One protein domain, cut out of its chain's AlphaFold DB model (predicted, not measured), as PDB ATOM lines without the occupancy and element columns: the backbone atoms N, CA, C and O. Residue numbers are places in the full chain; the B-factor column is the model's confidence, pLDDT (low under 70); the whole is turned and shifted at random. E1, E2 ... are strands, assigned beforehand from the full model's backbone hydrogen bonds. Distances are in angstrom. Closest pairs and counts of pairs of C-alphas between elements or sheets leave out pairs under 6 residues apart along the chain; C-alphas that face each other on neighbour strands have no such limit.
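Overview. This is residues 9 to 169 of the 175 residues of the protein "Glyco_hydro_32N domain-containing protein" of Fusarium oxysporum f. sp. lycopersici (strain 4287 / CBS 123668 / FGSC 9935 / NRRL 34936) (UniProt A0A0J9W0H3). Three small three-stranded sheets stand in a row, a stack of sheets face to face in turn: E4 E5 E6 is in the middle, E7 E8 E9 packs on one face, and E1 E2 E3 only partly covers the other. Each is a meander, each strand the antiparallel neighbour of the one before. The printed part has 161 residues with nine named strands, E1 to E9 in chain order, and no named helix; the class is all strand, with 66 residues in named elements, under half. It is compact, with a radius of gyration of the C-alphas of 16.7 A and spans of 50 by 45 by 32 A.

Arrangement. E1, residues 10 to 16, forms a hairpin with E2, residues 27 to 33; N 14 and O 29 are 2.9 A apart. E3, residues 39 to 41, follows E2, with N 32 and O 40 at 2.9 A. E4, residues 58 to 64, comes nearest to E2 at the C-alphas of Ser 27 and Val 59, 5.3 A. E4 pairs with E5, residues 72 to 79, N 63 to O 75 at 2.8 A, and E5 with E6, residues 96 to 103, N 76 to O 99 at 2.9 A. E7, residues 128 to 136, comes closest to E4 at the C-alphas of Cys 63 and Tyr 135, 5.3 A. E7 pairs with E8, residues 150 to 158, N 135 to O 153 at 2.8 A, and E8 with E9, residues 162 to 169, N 154 to O 166 at 2.9 A.

Along the chain. E1 begins at C-alpha 10, (-31.259, 15.216, 37.984), and E9 ends at C-alpha 169, (-15.795, 29.937, 21.092). E8 measures 24.0 A, E6 and E9 22.7 A each. E7 bends by 57 degrees at residue 133, E8 by 58 degrees at residue 155.

Size, cuts and confidence. The farthest C-alphas, of Ser 20 and Gly 145, are 52.5 A apart. The printed part has no cut. The links E3 to E4, E5 to E6, E6 to E7 and E7 to E8 are long. Residues 9 to 16 have pLDDT under 70.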
ATOM      1  N   PHE A   9     -28.480  13.201  41.029       27.98
ATOM      2  CA  PHE A   9     -29.610  14.108  41.229       27.98
ATOM      3  C   PHE A   9     -29.835  14.812  39.897       27.98
ATOM      4  O   PHE A   9     -29.026  15.650  39.500       27.98
ATOM      5  N   THR A  10     -30.871  14.430  39.156       47.62
ATOM      6  CA  THR A  10     -31.259  15.216  37.984       47.62
ATOM      7  C   THR A  10     -32.113  16.360  38.470       47.62
ATOM      8  O   THR A  10     -33.275  16.194  38.838       47.62
ATOM      9  N   ASN A  11     -31.489  17.516  38.494       47.56
ATOM     10  CA  ASN A  11     -32.162  18.786  38.602       47.56
ATOM     11  C   ASN A  11     -32.706  19.132  37.212       47.56
ATOM     12  O   ASN A  11     -31.928  19.214  36.259       47.56
ATOM     13  N   HIS A  12     -34.022  19.292  37.088       55.38
ATOM     14  CA  HIS A  12     -34.645  19.777  35.858       55.38
ATOM     15  C   HIS A  12     -35.287  21.131  36.101       55.38
ATOM     16  O   HIS A  12     -36.212  21.260  36.907       55.38
ATOM     17  N   ASP A  13     -34.799  22.113  35.350       56.22
ATOM     18  CA  ASP A  13     -35.414  23.423  35.268       56.22
ATOM     19  C   ASP A  13     -36.465  23.417  34.153       56.22
ATOM     20  O   ASP A  13     -36.185  23.069  33.003       56.22
ATOM     21  N   LEU A  14     -37.699  23.758  34.513       64.06
ATOM     22  CA  LEU A  14     -38.843  23.805  33.608       64.06
ATOM     23  C   LEU A  14     -39.197  25.258  33.325       64.06
ATOM     24  O   LEU A  14     -39.430  26.030  34.252       64.06
ATOM     25  N   THR A  15     -39.286  25.624  32.050       69.12
ATOM     26  CA  THR A  15     -39.785  26.943  31.650       69.12
ATOM     27  C   THR A  15     -41.309  26.964  31.714       69.12
ATOM     28  O   THR A  15     -41.976  26.092  31.159       69.12
ATOM     29  N   GLY A  16     -41.876  27.963  32.385       69.75
ATOM     30  CA  GLY A  16     -43.324  28.111  32.499       69.75
ATOM     31  C   GLY A  16     -43.747  29.482  33.010       69.75
ATOM     32  O   GLY A  16     -42.933  30.243  33.536       69.75
ATOM     33  N   ASN A  17     -45.035  29.786  32.857       80.56
ATOM     34  CA  ASN A  17     -45.656  30.945  33.480       80.56
ATOM     35  C   ASN A  17     -46.210  30.531  34.855       80.56
ATOM     36  O   ASN A  17     -47.154  29.742  34.908       80.56
ATOM     37  N   PRO A  18     -45.667  31.035  35.977       74.88
ATOM     38  CA  PRO A  18     -46.173  30.676  37.301       74.88
ATOM     39  C   PRO A  18     -47.539  31.310  37.621       74.88
ATOM     40  O   PRO A  18     -48.172  30.919  38.597       74.88
ATOM     41  N   LEU A  19     -47.991  32.294  36.834       77.19
ATOM     42  CA  LEU A  19     -49.195  33.087  37.104       77.19
ATOM     43  C   LEU A  19     -50.405  32.689  36.246       77.19
ATOM     44  O   LEU A  19     -51.521  33.099  36.558       77.19
ATOM     45  N   SER A  20     -50.210  31.942  35.157       71.00
ATOM     46  CA  SER A  20     -51.277  31.603  34.206       71.00
ATOM     47  C   SER A  20     -50.944  30.351  33.390       71.00
ATOM     48  O   SER A  20     -49.790  29.945  33.289       71.00
ATOM     49  N   CYS A  21     -51.964  29.756  32.769       74.19
ATOM     50  CA  CYS A  21     -51.797  28.725  31.740       74.19
ATOM     51  C   CYS A  21     -51.467  29.315  30.359       74.19
ATOM     52  O   CYS A  21     -51.147  28.573  29.432       74.19
ATOM     53  N   GLU A  22     -51.568  30.636  30.210       78.12
ATOM     54  CA  GLU A  22     -51.160  31.349  29.005       78.12
ATOM     55  C   GLU A  22     -49.673  31.693  29.044       78.12
ATOM     56  O   GLU A  22     -49.058  31.853  30.101       78.12
ATOM     57  N   TRP A  23     -49.090  31.828  27.861       75.94
ATOM     58  CA  TRP A  23     -47.692  32.185  27.718       75.94
ATOM     59  C   TRP A  23     -47.441  33.641  28.145       75.94
ATOM     60  O   TRP A  23     -48.187  34.542  27.769       75.94
ATOM     61  N   GLY A  24     -46.386  33.868  28.929       75.31
ATOM     62  CA  GLY A  24     -46.010  35.179  29.470       75.31
ATOM     63  C   GLY A  24     -45.247  35.028  30.784       75.31
ATOM     64  O   GLY A  24     -45.307  33.972  31.406       75.31
ATOM     65  N   ASN A  25     -44.500  36.051  31.207       81.56
ATOM     66  CA  ASN A  25     -43.731  36.025  32.463       81.56
ATOM     67  C   ASN A  25     -42.883  34.742  32.642       81.56
ATOM     68  O   ASN A  25     -42.852  34.124  33.713       81.56
ATOM     69  N   MET A  26     -42.248  34.297  31.551       88.69
ATOM     70  CA  MET A  26     -41.574  33.000  31.503       88.69
ATOM     71  C   MET A  26     -40.472  32.939  32.557       88.69
ATOM     72  O   MET A  26     -39.584  33.788  32.593       88.69
ATOM     73  N   SER A  27     -40.565  31.933  33.418       89.44
ATOM     74  CA  SER A  27     -39.702  31.723  34.577       89.44
ATOM     75  C   SER A  27     -39.278  30.258  34.644       89.44
ATOM     76  O   SER A  27     -39.886  29.399  33.998       89.44
ATOM     77  N   TRP A  28     -38.243  29.952  35.422       90.44
ATOM     78  CA  TRP A  28     -37.802  28.573  35.642       90.44
ATOM     79  C   TRP A  28     -38.348  28.038  36.961       90.44
ATOM     80  O   TRP A  28     -38.062  28.581  38.027       90.44
ATOM     81  N   GLY A  29     -39.128  26.962  36.899       84.75
ATOM     82  CA  GLY A  29     -39.421  26.096  38.039       84.75
ATOM     83  C   GLY A  29     -38.353  25.012  38.180       84.75
ATOM     84  O   GLY A  29     -37.676  24.706  37.208       84.75
ATOM     85  N   HIS A  30     -38.221  24.417  39.366       83.12
ATOM     86  CA  HIS A  30     -37.200  23.405  39.640       83.12
ATOM     87  C   HIS A  30     -37.831  22.151  40.241       83.12
ATOM     88  O   HIS A  30     -38.553  22.229  41.242       83.12
ATOM     89  N   LEU A  31     -37.550  20.999  39.636       83.06
ATOM     90  CA  LEU A  31     -37.900  19.685  40.171       83.06
ATOM     91  C   LEU A  31     -36.631  18.855  40.361       83.06
ATOM     92  O   LEU A  31     -35.729  18.868  39.519       83.06
ATOM     93  N   VAL A  32     -36.597  18.090  41.450       84.44
ATOM     94  CA  VAL A  32     -35.466  17.228  41.803       84.44
ATOM     95  C   VAL A  32     -35.929  15.780  41.853       84.44
ATOM     96  O   VAL A  32     -36.976  15.463  42.425       84.44
ATOM     97  N   SER A  33     -35.118  14.889  41.290       85.88
ATOM     98  CA  SER A  33     -35.319  13.446  41.376       85.88
ATOM     99  C   SER A  33     -34.018  12.716  41.704       85.88
ATOM    100  O   SER A  33     -32.930  13.141  41.313       85.88
ATOM    101  N   LYS A  34     -34.149  11.602  42.431       87.44
ATOM    102  CA  LYS A  34     -33.055  10.664  42.737       87.44
ATOM    103  C   LYS A  34     -33.011   9.474  41.774       87.44
ATOM    104  O   LYS A  34     -31.995   8.790  41.711       87.44
ATOM    105  N   ASP A  35     -34.115   9.201  41.084       87.50
ATOM    106  CA  ASP A  35     -34.345   7.983  40.294       87.50
ATOM    107  C   ASP A  35     -34.850   8.266  38.867       87.50
ATOM    108  O   ASP A  35     -35.029   7.333  38.092       87.50
ATOM    109  N   LEU A  36     -35.055   9.539  38.514       89.31
ATOM    110  CA  LEU A  36     -35.650  10.037  37.263       89.31
ATOM    111  C   LEU A  36     -37.130   9.679  37.068       89.31
ATOM    112  O   LEU A  36     -37.716  10.032  36.044       89.31
ATOM    113  N   LEU A  37     -37.744   8.999  38.035       88.31
ATOM    114  CA  LEU A  37     -39.124   8.512  37.975       88.31
ATOM    115  C   LEU A  37     -40.020   9.299  38.929       88.31
ATOM    116  O   LEU A  37     -41.116   9.719  38.563       88.31
ATOM    117  N   THR A  38     -39.529   9.534  40.141       87.69
ATOM    118  CA  THR A  38     -40.227  10.243  41.204       87.69
ATOM    119  C   THR A  38     -39.637  11.636  41.351       87.69
ATOM    120  O   THR A  38     -38.440  11.790  41.602       87.69
ATOM    121  N   TRP A  39     -40.479  12.658  41.221       87.69
ATOM    122  CA  TRP A  39     -40.062  14.059  41.234       87.69
ATOM    123  C   TRP A  39     -40.685  14.790  42.413       87.69
ATOM    124  O   TRP A  39     -41.877  14.645  42.684       87.69
ATOM    125  N   ALA A  40     -39.876  15.588  43.103       85.94
ATOM    126  CA  ALA A  40     -40.332  16.491  44.146       85.94
ATOM    127  C   ALA A  40     -40.057  17.944  43.734       85.94
ATOM    128  O   ALA A  40     -39.020  18.214  43.116       85.94
ATOM    129  N   PRO A  41     -40.953  18.883  44.073       83.75
ATOM    130  CA  PRO A  41     -40.683  20.297  43.878       83.75
ATOM    131  C   PRO A  41     -39.510  20.747  44.745       83.75
ATOM    132  O   PRO A  41     -39.328  20.285  45.876       83.75
ATOM    133  N   ALA A  42     -38.721  21.669  44.208       82.00
ATOM    134  CA  ALA A  42     -37.688  22.345  44.969       82.00
ATOM    135  C   ALA A  42     -38.289  23.223  46.081       82.00
ATOM    136  O   ALA A  42     -39.409  23.716  45.929       82.00
ATOM    137  N   PRO A  43     -37.542  23.494  47.170       83.38
ATOM    138  CA  PRO A  43     -38.000  24.398  48.226       83.38
ATOM    139  C   PRO A  43     -38.273  25.830  47.745       83.38
ATOM    140  O   PRO A  43     -39.094  26.527  48.336       83.38
ATOM    141  N   VAL A  44     -37.578  26.267  46.691       81.81
ATOM    142  CA  VAL A  44     -37.730  27.586  46.073       81.81
ATOM    143  C   VAL A  44     -38.202  27.393  44.639       81.81
ATOM    144  O   VAL A  44     -37.593  26.656  43.868       81.81
ATOM    145  N   SER A  45     -39.303  28.046  44.280       81.56
ATOM    146  CA  SER A  45     -39.817  28.061  42.916       81.56
ATOM    147  C   SER A  45     -40.711  29.288  42.709       81.56
ATOM    148  O   SER A  45     -41.550  29.554  43.573       81.56
ATOM    149  N   PRO A  46     -40.579  30.023  41.590       85.69
ATOM    150  CA  PRO A  46     -39.554  29.890  40.545       85.69
ATOM    151  C   PRO A  46     -38.136  30.237  41.036       85.69
ATOM    152  O   PRO A  46     -37.961  31.034  41.954       85.69
ATOM    153  N   VAL A  47     -37.122  29.621  40.425       89.44
ATOM    154  CA  VAL A  47     -35.697  29.815  40.756       89.44
ATOM    155  C   VAL A  47     -35.025  30.905  39.922       89.44
ATOM    156  O   VAL A  47     -34.056  31.512  40.368       89.44
ATOM    157  N   LEU A  48     -35.552  31.180  38.728       91.31
ATOM    158  CA  LEU A  48     -35.186  32.326  37.898       91.31
ATOM    159  C   LEU A  48     -36.464  32.964  37.363       91.31
ATOM    160  O   LEU A  48     -37.333  32.269  36.838       91.31
ATOM    161  N   VAL A  49     -36.560  34.282  37.492       94.69
ATOM    162  CA  VAL A  49     -37.721  35.095  37.102       94.69
ATOM    163  C   VAL A  49     -37.270  36.288  36.265       94.69
ATOM    164  O   VAL A  49     -36.106  36.671  36.380       94.69
ATOM    165  N   PRO A  50     -38.136  36.891  35.438       94.69
ATOM    166  CA  PRO A  50     -37.822  38.139  34.749       94.69
ATOM    167  C   PRO A  50     -37.828  39.296  35.759       94.69
ATOM    168  O   PRO A  50     -38.876  39.794  36.162       94.69
ATOM    169  N   ASP A  51     -36.645  39.690  36.223       96.31
ATOM    170  CA  ASP A  51     -36.469  40.725  37.256       96.31
ATOM    171  C   ASP A  51     -35.364  41.736  36.917       96.31
ATOM    172  O   ASP A  51     -35.072  42.632  37.712       96.31
ATOM    173  N   GLN A  52     -34.760  41.622  35.730       97.69
ATOM    174  CA  GLN A  52     -33.755  42.544  35.219       97.69
ATOM    175  C   GLN A  52     -34.210  43.174  33.904       97.69
ATOM    176  O   GLN A  52     -34.990  42.613  33.144       97.69
ATOM    177  N   ILE A  53     -33.637  44.333  33.568       96.88
ATOM    178  CA  ILE A  53     -33.928  45.041  32.307       96.88
ATOM    179  C   ILE A  53     -33.610  44.181  31.071       96.88
ATOM    180  O   ILE A  53     -34.224  44.351  30.023       96.88
ATOM    181  N   TYR A  54     -32.623  43.289  31.159       97.12
ATOM    182  CA  TYR A  54     -32.196  42.459  30.031       97.12
ATOM    183  C   TYR A  54     -33.040  41.190  29.838       97.12
ATOM    184  O   TYR A  54     -32.915  40.551  28.797       97.12
ATOM    185  N   ASP A  55     -33.865  40.815  30.816       97.38
ATOM    186  CA  ASP A  55     -34.762  39.655  30.763       97.38
ATOM    187  C   ASP A  55     -36.205  40.008  31.142       97.38
ATOM    188  O   ASP A  55     -36.979  39.131  31.511       97.38
ATOM    189  N   SER A  56     -36.575  41.286  31.031       96.44
ATOM    190  CA  SER A  56     -37.844  41.835  31.521       96.44
ATOM    191  C   SER A  56     -39.088  41.197  30.903       96.44
ATOM    192  O   SER A  56     -40.168  41.281  31.476       96.44
ATOM    193  N   GLU A  57     -38.941  40.581  29.734       95.31
ATOM    194  CA  GLU A  57     -40.009  39.918  28.985       95.31
ATOM    195  C   GLU A  57     -39.937  38.380  29.107       95.31
ATOM    196  O   GLU A  57     -40.830  37.666  28.649       95.31
ATOM    197  N   GLY A  58     -38.898  37.838  29.754       93.88
ATOM    198  CA  GLY A  58     -38.837  36.424  30.110       93.88
ATOM    199  C   GLY A  58     -37.436  35.840  30.280       93.88
ATOM    200  O   GLY A  58     -36.468  36.211  29.614       93.88
ATOM    201  N   VAL A  59     -37.372  34.813  31.124       95.75
ATOM    202  CA  VAL A  59     -36.246  33.884  31.266       95.75
ATOM    203  C   VAL A  59     -36.581  32.619  30.472       95.75
ATOM    204  O   VAL A  59     -37.332  31.751  30.923       95.75
ATOM    205  N   PHE A  60     -36.070  32.529  29.245       94.56
ATOM    206  CA  PHE A  60     -36.360  31.420  28.329       94.56
ATOM    207  C   PHE A  60     -35.389  30.256  28.547       94.56
ATOM    208  O   PHE A  60     -34.674  30.213  29.546       94.56
ATOM    209  N   THR A  61     -35.398  29.269  27.648       91.69
ATOM    210  CA  THR A  61     -34.596  28.049  27.787       91.69
ATOM    211  C   THR A  61     -33.096  28.337  27.911       91.69
ATOM    212  O   THR A  61     -32.599  29.417  27.553       91.69
ATOM    213  N   GLY A  62     -32.374  27.349  28.435       92.44
ATOM    214  CA  GLY A  62     -30.953  27.450  28.708       92.44
ATOM    215  C   GLY A  62     -30.269  26.096  28.830       92.44
ATOM    216  O   GLY A  62     -30.887  25.043  28.676       92.44
ATOM    217  N   CYS A  63     -28.972  26.137  29.107       92.00
ATOM    218  CA  CYS A  63     -28.101  24.976  29.168       92.00
ATOM    219  C   CYS A  63     -27.091  25.100  30.309       92.00
ATOM    220  O   CYS A  63     -26.646  26.193  30.674       92.00
ATOM    221  N   TRP A  64     -26.709  23.946  30.849       91.12
ATOM    222  CA  TRP A  64     -25.627  23.808  31.810       91.12
ATOM    223  C   TRP A  64     -24.293  24.256  31.216       91.12
ATOM    224  O   TRP A  64     -23.910  23.859  30.119       91.12
ATOM    225  N   VAL A  65     -23.553  25.051  31.981       90.12
ATOM    226  CA  VAL A  65     -22.190  25.462  31.650       90.12
ATOM    227  C   VAL A  65     -21.232  24.656  32.521       90.12
ATOM    228  O   VAL A  65     -21.320  24.759  33.748       90.12
ATOM    229  N   PRO A  66     -20.293  23.893  31.931       86.12
ATOM    230  CA  PRO A  66     -19.289  23.170  32.696       86.12
ATOM    231  C   PRO A  66     -18.540  24.088  33.672       86.12
ATOM    232  O   PRO A  66     -18.082  25.178  33.315       86.12
ATOM    233  N   ALA A  67     -18.404  23.631  34.913       82.94
ATOM    234  CA  ALA A  67     -17.649  24.301  35.961       82.94
ATOM    235  C   ALA A  67     -16.745  23.281  36.666       82.94
ATOM    236  O   ALA A  67     -17.120  22.126  36.849       82.94
ATOM    237  N   ASN A  68     -15.538  23.711  37.039       78.88
ATOM    238  CA  ASN A  68     -14.524  22.845  37.657       78.88
ATOM    239  C   ASN A  68     -14.630  22.802  39.194       78.88
ATOM    240  O   ASN A  68     -13.758  22.255  39.866       78.88
ATOM    241  N   ASP A  69     -15.665  23.415  39.758       84.56
ATOM    242  CA  ASP A  69     -15.972  23.442  41.182       84.56
ATOM    243  C   ASP A  69     -17.361  22.831  41.439       84.56
ATOM    244  O   ASP A  69     -18.021  22.321  40.539       84.56
ATOM    245  N   LYS A  70     -17.819  22.859  42.693       84.62
ATOM    246  CA  LYS A  70     -19.178  22.415  43.047       84.62
ATOM    247  C   LYS A  70     -20.258  23.448  42.682       84.62
ATOM    248  O   LYS A  70     -21.401  23.285  43.098       84.62
ATOM    249  N   THR A  71     -19.902  24.521  41.969       90.38
ATOM    250  CA  THR A  71     -20.846  25.563  41.569       90.38
ATOM    251  C   THR A  71     -21.595  25.100  40.327       90.38
ATOM    252  O   THR A  71     -21.006  24.767  39.302       90.38
ATOM    253  N   LEU A  72     -22.915  25.132  40.410       91.44
ATOM    254  CA  LEU A  72     -23.814  24.928  39.288       91.44
ATOM    255  C   LEU A  72     -23.892  26.230  38.481       91.44
ATOM    256  O   LEU A  72     -24.011  27.310  39.059       91.44
ATOM    257  N   ARG A  73     -23.786  26.161  37.150       93.00
ATOM    258  CA  ARG A  73     -23.865  27.335  36.268       93.00
ATOM    259  C   ARG A  73     -24.721  27.039  35.049       93.00
ATOM    260  O   ARG A  73     -24.556  25.994  34.432       93.00
ATOM    261  N   VAL A  74     -25.560  27.993  34.671       94.19
ATOM    262  CA  VAL A  74     -26.381  27.926  33.457       94.19
ATOM    263  C   VAL A  74     -26.183  29.168  32.607       94.19
ATOM    264  O   VAL A  74     -25.923  30.253  33.132       94.19
ATOM    265  N   ALA A  75     -26.312  28.990  31.298       95.69
ATOM    266  CA  ALA A  75     -26.568  30.054  30.343       95.69
ATOM    267  C   ALA A  75     -28.023  29.942  29.898       95.69
ATOM    268  O   ALA A  75     -28.474  28.842  29.597       95.69
ATOM    269  N   TYR A  76     -28.751  31.049  29.845       96.81
ATOM    270  CA  TYR A  76     -30.148  31.074  29.419       96.81
ATOM    271  C   TYR A  76     -30.404  32.230  28.462       96.81
ATOM    272  O   TYR A  76     -29.624  33.184  28.397       96.81
ATOM    273  N   SER A  77     -31.506  32.132  27.725       97.44
ATOM    274  CA  SER A  77     -31.949  33.194  26.825       97.44
ATOM    275  C   SER A  77     -32.673  34.271  27.625       97.44
ATOM    276  O   SER A  77     -33.747  34.023  28.177       97.44
ATOM    277  N   SER A  78     -32.082  35.457  27.705       97.56
ATOM    278  CA  SER A  78     -32.669  36.613  28.374       97.56
ATOM    279  C   SER A  78     -33.494  37.424  27.383       97.56
ATOM    280  O   SER A  78     -32.929  38.009  26.455       97.56
ATOM    281  N   VAL A  79     -34.814  37.434  27.551       97.56
ATOM    282  CA  VAL A  79     -35.740  38.045  26.593       97.56
ATOM    283  C   VAL A  79     -36.144  39.436  27.050       97.56
ATOM    284  O   VAL A  79     -36.615  39.630  28.168       97.56
ATOM    285  N   LYS A  80     -35.966  40.409  26.157       95.94
ATOM    286  CA  LYS A  80     -36.203  41.831  26.411       95.94
ATOM    287  C   LYS A  80     -37.304  42.426  25.539       95.94
ATOM    288  O   LYS A  80     -37.935  43.394  25.954       95.94
ATOM    289  N   HIS A  81     -37.533  41.880  24.344       95.12
ATOM    290  CA  HIS A  81     -38.593  42.354  23.455       95.12
ATOM    291  C   HIS A  81     -39.397  41.191  22.892       95.12
ATOM    292  O   HIS A  81     -38.846  40.208  22.404       95.12
ATOM    293  N   LEU A  82     -40.713  41.339  22.942       93.31
ATOM    294  CA  LEU A  82     -41.698  40.411  22.411       93.31
ATOM    295  C   LEU A  82     -42.781  41.187  21.649       93.31
ATOM    296  O   LEU A  82     -42.955  42.382  21.892       93.31
ATOM    297  N   PRO A  83     -43.540  40.524  20.759       93.56
ATOM    298  CA  PRO A  83     -43.374  39.138  20.318       93.56
ATOM    299  C   PRO A  83     -42.258  38.990  19.270       93.56
ATOM    300  O   PRO A  83     -41.953  39.924  18.534       93.56
ATOM    301  N   PHE A  84     -41.695  37.787  19.151       93.69
ATOM    302  CA  PHE A  84     -40.915  37.394  17.976       93.69
ATOM    303  C   PHE A  84     -41.199  35.939  17.603       93.69
ATOM    304  O   PHE A  84     -41.366  35.072  18.461       93.69
ATOM    305  N   HIS A  85     -41.234  35.663  16.303       94.31
ATOM    306  CA  HIS A  85     -41.357  34.320  15.751       94.31
ATOM    307  C   HIS A  85     -40.757  34.302  14.344       94.31
ATOM    308  O   HIS A  85     -40.791  35.307  13.634       94.31
ATOM    309  N   TRP A  86     -40.227  33.155  13.917       92.94
ATOM    310  CA  TRP A  86     -39.536  33.047  12.628       92.94
ATOM    311  C   TRP A  86     -40.445  33.365  11.432       92.94
ATOM    312  O   TRP A  86     -39.966  33.820  10.399       92.94
ATOM    313  N   SER A  87     -41.755  33.135  11.573       93.00
ATOM    314  CA  SER A  87     -42.755  33.380  10.526       93.00
ATOM    315  C   SER A  87     -43.348  34.791  10.553       93.00
ATOM    316  O   SER A  87     -44.241  35.082   9.760       93.00
ATOM    317  N   THR A  88     -42.923  35.648  11.485       91.62
ATOM    318  CA  THR A  88     -43.425  37.023  11.638       91.62
ATOM    319  C   THR A  88     -42.259  38.015  11.638       91.62
ATOM    320  O   THR A  88     -41.952  38.595  12.681       91.62
ATOM    321  N   PRO A  89     -41.561  38.187  10.501       90.50
ATOM    322  CA  PRO A  89     -40.530  39.208  10.382       90.50
ATOM    323  C   PRO A  89     -41.139  40.628  10.439       90.50
ATOM    324  O   PRO A  89     -42.310  40.807  10.092       90.50
ATOM    325  N   PRO A  90     -40.348  41.651  10.812       92.69
ATOM    326  CA  PRO A  90     -38.939  41.561  11.197       92.69
ATOM    327  C   PRO A  90     -38.753  41.061  12.638       92.69
ATOM    328  O   PRO A  90     -39.585  41.309  13.510       92.69
ATOM    329  N   TYR A  91     -37.634  40.381  12.900       95.81
ATOM    330  CA  TYR A  91     -37.213  40.085  14.268       95.81
ATOM    331  C   TYR A  91     -36.829  41.399  14.976       95.81
ATOM    332  O   TYR A  91     -36.017  42.153  14.431       95.81
ATOM    333  N   PRO A  92     -37.379  41.719  16.164       95.75
ATOM    334  CA  PRO A  92     -37.015  42.948  16.858       95.75
ATOM    335  C   PRO A  92     -35.547  42.900  17.293       95.75
ATOM    336  O   PRO A  92     -35.114  41.940  17.931       95.75
ATOM    337  N   ARG A  93     -34.778  43.946  16.974       94.44
ATOM    338  CA  ARG A  93     -33.362  44.011  17.358       94.44
ATOM    339  C   ARG A  93     -33.193  43.891  18.870       94.44
ATOM    340  O   ARG A  93     -33.916  44.538  19.630       94.44
ATOM    341  N   HIS A  94     -32.221  43.089  19.294       95.56
ATOM    342  CA  HIS A  94     -31.937  42.807  20.705       95.56
ATOM    343  C   HIS A  94     -33.132  42.209  21.469       95.56
ATOM    344  O   HIS A  94     -33.261  42.409  22.681       95.56
ATOM    345  N   ALA A  95     -34.032  41.493  20.783       96.50
ATOM    346  CA  ALA A  95     -35.189  40.874  21.428       96.50
ATOM    347  C   ALA A  95     -34.813  39.796  22.443       96.50
ATOM    348  O   ALA A  95     -35.471  39.670  23.478       96.50
ATOM    349  N   ALA A  96     -33.747  39.050  22.173       96.88
ATOM    350  CA  ALA A  96     -33.205  38.050  23.073       96.88
ATOM    351  C   ALA A  96     -31.678  38.097  23.048       96.88
ATOM    352  O   ALA A  96     -31.067  38.230  21.991       96.88
ATOM    353  N   GLY A  97     -31.082  37.978  24.228       96.50
ATOM    354  CA  GLY A  97     -29.649  37.818  24.442       96.50
ATOM    355  C   GLY A  97     -29.361  36.570  25.272       96.50
ATOM    356  O   GLY A  97     -30.246  35.745  25.498       96.50
ATOM    357  N   LEU A  98     -28.128  36.441  25.760       97.12
ATOM    358  CA  LEU A  98     -27.744  35.406  26.716       97.12
ATOM    359  C   LEU A  98     -27.310  36.000  28.049       97.12
ATOM    360  O   LEU A  98     -26.549  36.972  28.114       97.12
ATOM    361  N   ALA A  99     -27.705  35.330  29.120       97.75
ATOM    362  CA  ALA A  99     -27.344  35.658  30.487       97.75
ATOM    363  C   ALA A  99     -26.883  34.401  31.241       97.75
ATOM    364  O   ALA A  99     -27.196  33.274  30.862       97.75
ATOM    365  N   LEU A 100     -26.104  34.598  32.306       97.00
ATOM    366  CA  LEU A 100     -25.599  33.534  33.172       97.00
ATOM    367  C   LEU A 100     -26.232  33.598  34.559       97.00
ATOM    368  O   LEU A 100     -26.383  34.681  35.129       97.00
ATOM    369  N   ALA A 101     -26.494  32.437  35.147       96.19
ATOM    370  CA  ALA A 101     -26.816  32.315  36.563       96.19
ATOM    371  C   ALA A 101     -25.978  31.213  37.218       96.19
ATOM    372  O   ALA A 101     -25.525  30.276  36.549       96.19
ATOM    373  N   THR A 102     -25.740  31.338  38.521       95.62
ATOM    374  CA  THR A 102     -24.986  30.357  39.307       95.62
ATOM    375  C   THR A 102     -25.720  29.963  40.574       95.62
ATOM    376  O   THR A 102     -26.292  30.820  41.237       95.62
ATOM    377  N   SER A 103     -25.613  28.694  40.950       93.38
ATOM    378  CA  SER A 103     -26.067  28.171  42.233       93.38
ATOM    379  C   SER A 103     -24.896  27.539  42.986       93.38
ATOM    380  O   SER A 103     -24.060  26.839  42.407       93.38
ATOM    381  N   ARG A 104     -24.820  27.799  44.294       93.31
ATOM    382  CA  ARG A 104     -23.777  27.271  45.196       93.31
ATOM    383  C   ARG A 104     -24.327  26.320  46.256       93.31
ATOM    384  O   ARG A 104     -23.559  25.784  47.049       93.31
ATOM    385  N   ASP A 105     -25.636  26.099  46.254       90.44
ATOM    386  CA  ASP A 105     -26.382  25.310  47.234       90.44
ATOM    387  C   ASP A 105     -27.078  24.093  46.597       90.44
ATOM    388  O   ASP A 105     -28.043  23.558  47.137       90.44
ATOM    389  N   GLY A 106     -26.565  23.626  45.454       86.06
ATOM    390  CA  GLY A 106     -27.066  22.423  44.784       86.06
ATOM    391  C   GLY A 106     -28.300  22.650  43.909       86.06
ATOM    392  O   GLY A 106     -28.994  21.686  43.598       86.06
ATOM    393  N   GLY A 107     -28.552  23.889  43.485       86.62
ATOM    394  CA  GLY A 107     -29.649  24.255  42.584       86.62
ATOM    395  C   GLY A 107     -30.877  24.813  43.297       86.62
ATOM    396  O   GLY A 107     -31.868  25.087  42.630       86.62
ATOM    397  N   ILE A 108     -30.816  24.996  44.624       85.75
ATOM    398  CA  ILE A 108     -31.940  25.503  45.422       85.75
ATOM    399  C   ILE A 108     -32.142  26.994  45.151       85.75
ATOM    400  O   ILE A 108     -33.265  27.420  44.894       85.75
ATOM    401  N   THR A 109     -31.068  27.785  45.184       90.56
ATOM    402  CA  THR A 109     -31.103  29.213  44.851       90.56
ATOM    403  C   THR A 109     -30.133  29.543  43.730       90.56
ATOM    404  O   THR A 109     -29.092  28.898  43.567       90.56
ATOM    405  N   TRP A 110     -30.492  30.554  42.939       93.19
ATOM    406  CA  TRP A 110     -29.735  30.987  41.773       93.19
ATOM    407  C   TRP A 110     -29.492  32.488  41.805       93.19
ATOM    408  O   TRP A 110     -30.398  33.286  42.022       93.19
ATOM    409  N   GLU A 111     -28.252  32.870  41.532       96.44
ATOM    410  CA  GLU A 111     -27.816  34.258  41.452       96.44
ATOM    411  C   GLU A 111     -27.475  34.597  40.002       96.44
ATOM    412  O   GLU A 111     -26.623  33.949  39.379       96.44
ATOM    413  N   LYS A 112     -28.127  35.626  39.450       97.75
ATOM    414  CA  LYS A 112     -27.792  36.160  38.128       97.75
ATOM    415  C   LYS A 112     -26.435  36.862  38.179       97.75
ATOM    416  O   LYS A 112     -26.142  37.626  39.095       97.75
ATOM    417  N   SER A 113     -25.597  36.618  37.175       96.94
ATOM    418  CA  SER A 113     -24.283  37.257  37.077       96.94
ATOM    419  C   SER A 113     -24.419  38.785  36.953       96.94
ATOM    420  O   SER A 113     -25.182  39.259  36.110       96.94
ATOM    421  N   PRO A 114     -23.609  39.579  37.678       96.75
ATOM    422  CA  PRO A 114     -23.610  41.042  37.557       96.75
ATOM    423  C   PRO A 114     -23.078  41.536  36.202       96.75
ATOM    424  O   PRO A 114     -23.169  42.717  35.893       96.75
ATOM    425  N   ARG A 115     -22.491  40.640  35.397       95.94
ATOM    426  CA  ARG A 115     -22.017  40.925  34.033       95.94
ATOM    427  C   ARG A 115     -23.059  40.627  32.955       95.94
ATOM    428  O   ARG A 115     -22.717  40.639  31.780       95.94
ATOM    429  N   ASN A 116     -24.284  40.284  33.344       97.44
ATOM    430  CA  ASN A 116     -25.345  40.020  32.386       97.44
ATOM    431  C   ASN A 116     -25.877  41.315  31.741       97.44
ATOM    432  O   ASN A 116     -25.890  42.358  32.399       97.44
ATOM    433  N   PRO A 117     -26.380  41.230  30.496       97.06
ATOM    434  CA  PRO A 117     -26.310  40.060  29.616       97.06
ATOM    435  C   PRO A 117     -24.880  39.864  29.078       97.06
ATOM    436  O   PRO A 117     -24.191  40.830  28.764       97.06
ATOM    437  N   ILE A 118     -24.425  38.611  28.974       95.56
ATOM    438  CA  ILE A 118     -23.088  38.291  28.436       95.56
ATOM    439  C   ILE A 118     -23.027  38.415  26.910       95.56
ATOM    440  O   ILE A 118     -21.960  38.652  26.353       95.56
ATOM    441  N   LEU A 119     -24.175  38.267  26.252       95.62
ATOM    442  CA  LEU A 119     -24.399  38.578  24.847       95.62
ATOM    443  C   LEU A 119     -25.714  39.360  24.786       95.62
ATOM    444  O   LEU A 119     -26.753  38.783  25.099       95.62
ATOM    445  N   PRO A 120     -25.700  40.658  24.445       95.31
ATOM    446  CA  PRO A 120     -26.901  41.492  24.504       95.31
ATOM    447  C   PRO A 120     -27.910  41.187  23.391       95.31
ATOM    448  O   PRO A 120     -29.066  41.580  23.500       95.31
ATOM    449  N   GLY A 121     -27.481  40.509  22.327       95.75
ATOM    450  CA  GLY A 121     -28.337  40.127  21.219       95.75
ATOM    451  C   GLY A 121     -27.558  39.483  20.085       95.75
ATOM    452  O   GLY A 121     -26.371  39.168  20.204       95.75
ATOM    453  N   GLU A 122     -28.269  39.294  18.991       95.81
ATOM    454  CA  GLU A 122     -27.790  38.771  17.725       95.81
ATOM    455  C   GLU A 122     -26.719  39.660  17.054       95.81
ATOM    456  O   GLU A 122     -26.641  40.861  17.335       95.81
ATOM    457  N   PRO A 123     -25.926  39.120  16.106       95.19
ATOM    458  CA  PRO A 123     -24.964  39.912  15.337       95.19
ATOM    459  C   PRO A 123     -25.603  41.120  14.627       95.19
ATOM    460  O   PRO A 123     -26.658  41.000  14.007       95.19
ATOM    461  N   ASP A 124     -24.945  42.281  14.687       93.62
ATOM    462  CA  ASP A 124     -25.469  43.547  14.136       93.62
ATOM    463  C   ASP A 124     -25.531  43.588  12.606       93.62
ATOM    464  O   ASP A 124     -26.299  44.355  12.036       93.62
ATOM    465  N   SER A 125     -24.735  42.763  11.929       93.81
ATOM    466  CA  SER A 125     -24.666  42.717  10.467       93.81
ATOM    467  C   SER A 125     -25.664  41.753   9.822       93.81
ATOM    468  O   SER A 125     -25.639  41.602   8.599       93.81
ATOM    469  N   LEU A 126     -26.489  41.060  10.613       95.19
ATOM    470  CA  LEU A 126     -27.389  40.018  10.127       95.19
ATOM    471  C   LEU A 126     -28.845  40.342  10.454       95.19
ATOM    472  O   LEU A 126     -29.201  40.591  11.605       95.19
ATOM    473  N   GLU A 127     -29.687  40.225   9.431       96.25
ATOM    474  CA  GLU A 127     -31.133  40.116   9.592       96.25
ATOM    475  C   GLU A 127     -31.470  38.665   9.936       96.25
ATOM    476  O   GLU A 127     -31.233  37.739   9.154       96.25
ATOM    477  N   ILE A 128     -31.979  38.451  11.143       97.06
ATOM    478  CA  ILE A 128     -32.225  37.116  11.687       97.06
ATOM    479  C   ILE A 128     -33.715  36.861  11.886       97.06
ATOM    480  O   ILE A 128     -34.530  37.774  11.918       97.06
ATOM    481  N   THR A 129     -34.073  35.598  12.086       96.94
ATOM    482  CA  THR A 129     -35.445  35.173  12.406       96.94
ATOM    483  C   THR A 129     -35.581  34.640  13.836       96.94
ATOM    484  O   THR A 129     -36.673  34.274  14.269       96.94
ATOM    485  N   GLY A 130     -34.472  34.559  14.576       96.44
ATOM    486  CA  GLY A 130     -34.424  34.100  15.961       96.44
ATOM    487  C   GLY A 130     -32.996  34.020  16.495       96.44
ATOM    488  O   GLY A 130     -32.068  33.758  15.730       96.44
ATOM    489  N   PHE A 131     -32.834  34.239  17.801       97.44
ATOM    490  CA  PHE A 131     -31.553  34.139  18.500       97.44
ATOM    491  C   PHE A 131     -31.778  33.774  19.969       97.44
ATOM    492  O   PHE A 131     -31.992  34.639  20.814       97.44
ATOM    493  N   ARG A 132     -31.827  32.476  20.270       96.50
ATOM    494  CA  ARG A 132     -32.123  31.968  21.619       96.50
ATOM    495  C   ARG A 132     -31.680  30.512  21.771       96.50
ATOM    496  O   ARG A 132     -31.094  29.929  20.865       96.50
ATOM    497  N   ASP A 133     -32.015  29.925  22.908       95.94
ATOM    498  CA  ASP A 133     -31.837  28.521  23.257       95.94
ATOM    499  C   ASP A 133     -30.347  28.117  23.212       95.94
ATOM    500  O   ASP A 133     -29.932  27.357  22.330       95.94
ATOM    501  N   PRO A 134     -29.509  28.676  24.118       96.06
ATOM    502  CA  PRO A 134     -28.082  28.408  24.128       96.06
ATOM    503  C   PRO A 134     -27.798  26.952  24.492       96.06
ATOM    504  O   PRO A 134     -28.423  26.393  25.391       96.06
ATOM    505  N   TYR A 135     -26.771  26.379  23.877       95.19
ATOM    506  CA  TYR A 135     -26.207  25.087  24.246       95.19
ATOM    507  C   TYR A 135     -24.695  25.205  24.401       95.19
ATOM    508  O   TYR A 135     -24.018  25.707  23.507       95.19
ATOM    509  N   VAL A 136     -24.151  24.740  25.524       92.50
ATOM    510  CA  VAL A 136     -22.700  24.700  25.742       92.50
ATOM    511  C   VAL A 136     -22.213  23.270  25.574       92.50
ATOM    512  O   VAL A 136     -22.730  22.343  26.194       92.50
ATOM    513  N   THR A 137     -21.213  23.086  24.717       89.62
ATOM    514  CA  THR A 137     -20.656  21.763  24.432       89.62
ATOM    515  C   THR A 137     -19.846  21.230  25.614       89.62
ATOM    516  O   THR A 137     -19.354  21.982  26.455       89.62
ATOM    517  N   ALA A 138     -19.599  19.919  25.630       85.81
ATOM    518  CA  ALA A 138     -18.425  19.396  26.327       85.81
ATOM    519  C   ALA A 138     -17.132  19.963  25.690       85.81
ATOM    520  O   ALA A 138     -17.190  20.487  24.572       85.81
ATOM    521  N   PRO A 139     -15.962  19.878  26.350       85.56
ATOM    522  CA  PRO A 139     -14.699  20.234  25.710       85.56
ATOM    523  C   PRO A 139     -14.483  19.424  24.423       85.56
ATOM    524  O   PRO A 139     -14.488  18.194  24.450       85.56
ATOM    525  N   LEU A 140     -14.289  20.116  23.302       84.06
ATOM    526  CA  LEU A 140     -14.078  19.535  21.977       84.06
ATOM    527  C   LEU A 140     -12.738  20.010  21.411       84.06
ATOM    528  O   LEU A 140     -12.429  21.201  21.439       84.06
ATOM    529  N   SER A 141     -11.948  19.080  20.875       81.75
ATOM    530  CA  SER A 141     -10.774  19.400  20.060       81.75
ATOM    531  C   SER A 141     -11.173  19.287  18.592       81.75
ATOM    532  O   SER A 141     -11.593  18.223  18.139       81.75
ATOM    533  N   THR A 142     -11.116  20.399  17.864       75.44
ATOM    534  CA  THR A 142     -11.501  20.463  16.445       75.44
ATOM    535  C   THR A 142     -10.359  20.058  15.513       75.44
ATOM    536  O   THR A 142     -10.607  19.699  14.364       75.44
ATOM    537  N   HIS A 143      -9.116  20.060  16.009       77.69
ATOM    538  CA  HIS A 143      -7.917  19.692  15.265       77.69
ATOM    539  C   HIS A 143      -6.971  18.855  16.126       77.69
ATOM    540  O   HIS A 143      -6.754  19.146  17.301       77.69
ATOM    541  N   HIS A 144      -6.364  17.827  15.531       75.25
ATOM    542  CA  HIS A 144      -5.366  17.004  16.212       75.25
ATOM    543  C   HIS A 144      -4.208  17.864  16.741       75.25
ATOM    544  O   HIS A 144      -3.536  18.537  15.967       75.25
ATOM    545  N   GLY A 145      -3.964  17.796  18.053       77.12
ATOM    546  CA  GLY A 145      -2.879  18.515  18.729       77.12
ATOM    547  C   GLY A 145      -3.298  19.817  19.420       77.12
ATOM    548  O   GLY A 145      -2.543  20.307  20.254       77.12
ATOM    549  N   GLU A 146      -4.501  20.333  19.154       81.12
ATOM    550  CA  GLU A 146      -5.013  21.537  19.813       81.12
ATOM    551  C   GLU A 146      -5.720  21.203  21.139       81.12
ATOM    552  O   GLU A 146      -6.427  20.184  21.228       81.12
ATOM    553  N   PRO A 147      -5.575  22.054  22.173       82.75
ATOM    554  CA  PRO A 147      -6.283  21.876  23.431       82.75
ATOM    555  C   PRO A 147      -7.796  21.908  23.202       82.75
ATOM    556  O   PRO A 147      -8.307  22.672  22.383       82.75
ATOM    557  N   ALA A 148      -8.525  21.076  23.946       85.62
ATOM    558  CA  ALA A 148      -9.978  21.052  23.872       85.62
ATOM    559  C   ALA A 148     -10.567  22.395  24.334       85.62
ATOM    560  O   ALA A 148     -10.161  22.944  25.363       85.62
ATOM    561  N   LYS A 149     -11.546  22.897  23.583       89.44
ATOM    562  CA  LYS A 149     -12.233  24.168  23.832       89.44
ATOM    563  C   LYS A 149     -13.718  23.944  24.069       89.44
ATOM    564  O   LYS A 149     -14.282  22.935  23.648       89.44
ATOM    565  N   LEU A 150     -14.350  24.893  24.747       90.62
ATOM    566  CA  LEU A 150     -15.801  24.932  24.889       90.62
ATOM    567  C   LEU A 150     -16.392  25.801  23.782       90.62
ATOM    568  O   LEU A 150     -15.832  26.847  23.447       90.62
ATOM    569  N   TYR A 151     -17.541  25.392  23.258       93.06
ATOM    570  CA  TYR A 151     -18.302  26.175  22.294       93.06
ATOM    571  C   TYR A 151     -19.709  26.434  22.823       93.06
ATOM    572  O   TYR A 151     -20.326  25.566  23.442       93.06
ATOM    573  N   GLY A 152     -20.202  27.644  22.582       93.94
ATOM    574  CA  GLY A 152     -21.594  28.026  22.750       93.94
ATOM    575  C   GLY A 152     -22.291  27.995  21.396       93.94
ATOM    576  O   GLY A 152     -21.820  28.601  20.438       93.94
ATOM    577  N   LEU A 153     -23.407  27.289  21.319       96.19
ATOM    578  CA  LEU A 153     -24.301  27.252  20.172       96.19
ATOM    579  C   LEU A 153     -25.550  28.054  20.512       96.19
ATOM    580  O   LEU A 153     -26.080  27.906  21.609       96.19
ATOM    581  N   ILE A 154     -26.028  28.878  19.587       97.56
ATOM    582  CA  ILE A 154     -27.277  29.633  19.737       97.56
ATOM    583  C   ILE A 154     -28.162  29.308  18.545       97.56
ATOM    584  O   ILE A 154     -27.741  29.450  17.395       97.56
ATOM    585  N   SER A 155     -29.379  28.857  18.823       97.25
ATOM    586  CA  SER A 155     -30.336  28.457  17.799       97.25
ATOM    587  C   SER A 155     -30.991  29.684  17.170       97.25
ATOM    588  O   SER A 155     -31.373  30.634  17.862       97.25
ATOM    589  N   GLY A 156     -31.158  29.660  15.851       96.81
ATOM    590  CA  GLY A 156     -31.751  30.781  15.142       96.81
ATOM    591  C   GLY A 156     -31.996  30.534  13.663       96.81
ATOM    592  O   GLY A 156     -32.174  29.407  13.203       96.81
ATOM    593  N   GLY A 157     -32.026  31.624  12.911       97.00
ATOM    594  CA  GLY A 157     -32.156  31.610  11.459       97.00
ATOM    595  C   GLY A 157     -31.746  32.952  10.881       97.00
ATOM    596  O   GLY A 157     -31.754  33.958  11.589       97.00
ATOM    597  N   ILE A 158     -31.364  32.949   9.611       96.94
ATOM    598  CA  ILE A 158     -31.051  34.159   8.852       96.94
ATOM    599  C   ILE A 158     -32.183  34.365   7.856       96.94
ATOM    600  O   ILE A 158     -32.608  33.415   7.184       96.94
ATOM    601  N   GLN A 159     -32.686  35.595   7.788       95.19
ATOM    602  CA  GLN A 159     -33.770  35.943   6.885       95.19
ATOM    603  C   GLN A 159     -33.383  35.585   5.441       95.19
ATOM    604  O   GLN A 159     -32.237  35.756   5.034       95.19
ATOM    605  N   ASP A 160     -34.325  34.996   4.706       93.94
ATOM    606  CA  ASP A 160     -34.173  34.527   3.318       93.94
ATOM    607  C   ASP A 160     -33.140  33.403   3.071       93.94
ATOM    608  O   ASP A 160     -33.063  32.888   1.955       93.94
ATOM    609  N   LEU A 161     -32.396  32.951   4.090       95.81
ATOM    610  CA  LEU A 161     -31.460  31.816   3.989       95.81
ATOM    611  C   LEU A 161     -31.958  30.559   4.707       95.81
ATOM    612  O   LEU A 161     -31.694  29.445   4.255       95.81
ATOM    613  N   GLY A 162     -32.690  30.728   5.812       95.81
ATOM    614  CA  GLY A 162     -33.272  29.630   6.580       95.81
ATOM    615  C   GLY A 162     -32.654  29.435   7.971       95.81
ATOM    616  O   GLY A 162     -31.957  30.318   8.482       95.81
ATOM    617  N   PRO A 163     -32.955  28.304   8.634       97.25
ATOM    618  CA  PRO A 163     -32.506  28.032   9.996       97.25
ATOM    619  C   PRO A 163     -30.986  27.860  10.064       97.25
ATOM    620  O   PRO A 163     -30.363  27.318   9.152       97.25
ATOM    621  N   THR A 164     -30.388  28.298  11.169       97.06
ATOM    622  CA  THR A 164     -28.948  28.183  11.408       97.06
ATOM    623  C   THR A 164     -28.633  28.086  12.899       97.06
ATOM    624  O   THR A 164     -29.488  28.318  13.757       97.06
ATOM    625  N   THR A 165     -27.375  27.785  13.197       96.81
ATOM    626  CA  THR A 165     -26.814  27.838  14.543       96.81
ATOM    627  C   THR A 165     -25.639  28.802  14.547       96.81
ATOM    628  O   THR A 165     -24.695  28.643  13.772       96.81
ATOM    629  N   PHE A 166     -25.669  29.781  15.445       96.88
ATOM    630  CA  PHE A 166     -24.541  30.678  15.671       96.88
ATOM    631  C   PHE A 166     -23.561  30.019  16.642       96.88
ATOM    632  O   PHE A 166     -23.962  29.562  17.713       96.88
ATOM    633  N   VAL A 167     -22.285  29.955  16.263       95.19
ATOM    634  CA  VAL A 167     -21.236  29.285  17.041       95.19
ATOM    635  C   VAL A 167     -20.300  30.324  17.642       95.19
ATOM    636  O   VAL A 167     -19.767  31.172  16.928       95.19
ATOM    637  N   TYR A 168     -20.070  30.223  18.945       93.88
ATOM    638  CA  TYR A 168     -19.165  31.072  19.710       93.88
ATOM    639  C   TYR A 168     -18.121  30.199  20.400       93.88
ATOM    640  O   TYR A 168     -18.465  29.233  21.079       93.88
ATOM    641  N   GLU A 169     -16.842  30.533  20.260       92.31
ATOM    642  CA  GLU A 169     -15.795  29.937  21.092       92.31
ATOM    643  C   GLU A 169     -15.868  30.546  22.499       92.31
ATOM    644  O   GLU A 169     -15.933  31.768  22.650       92.31
TER     645      GLU A 169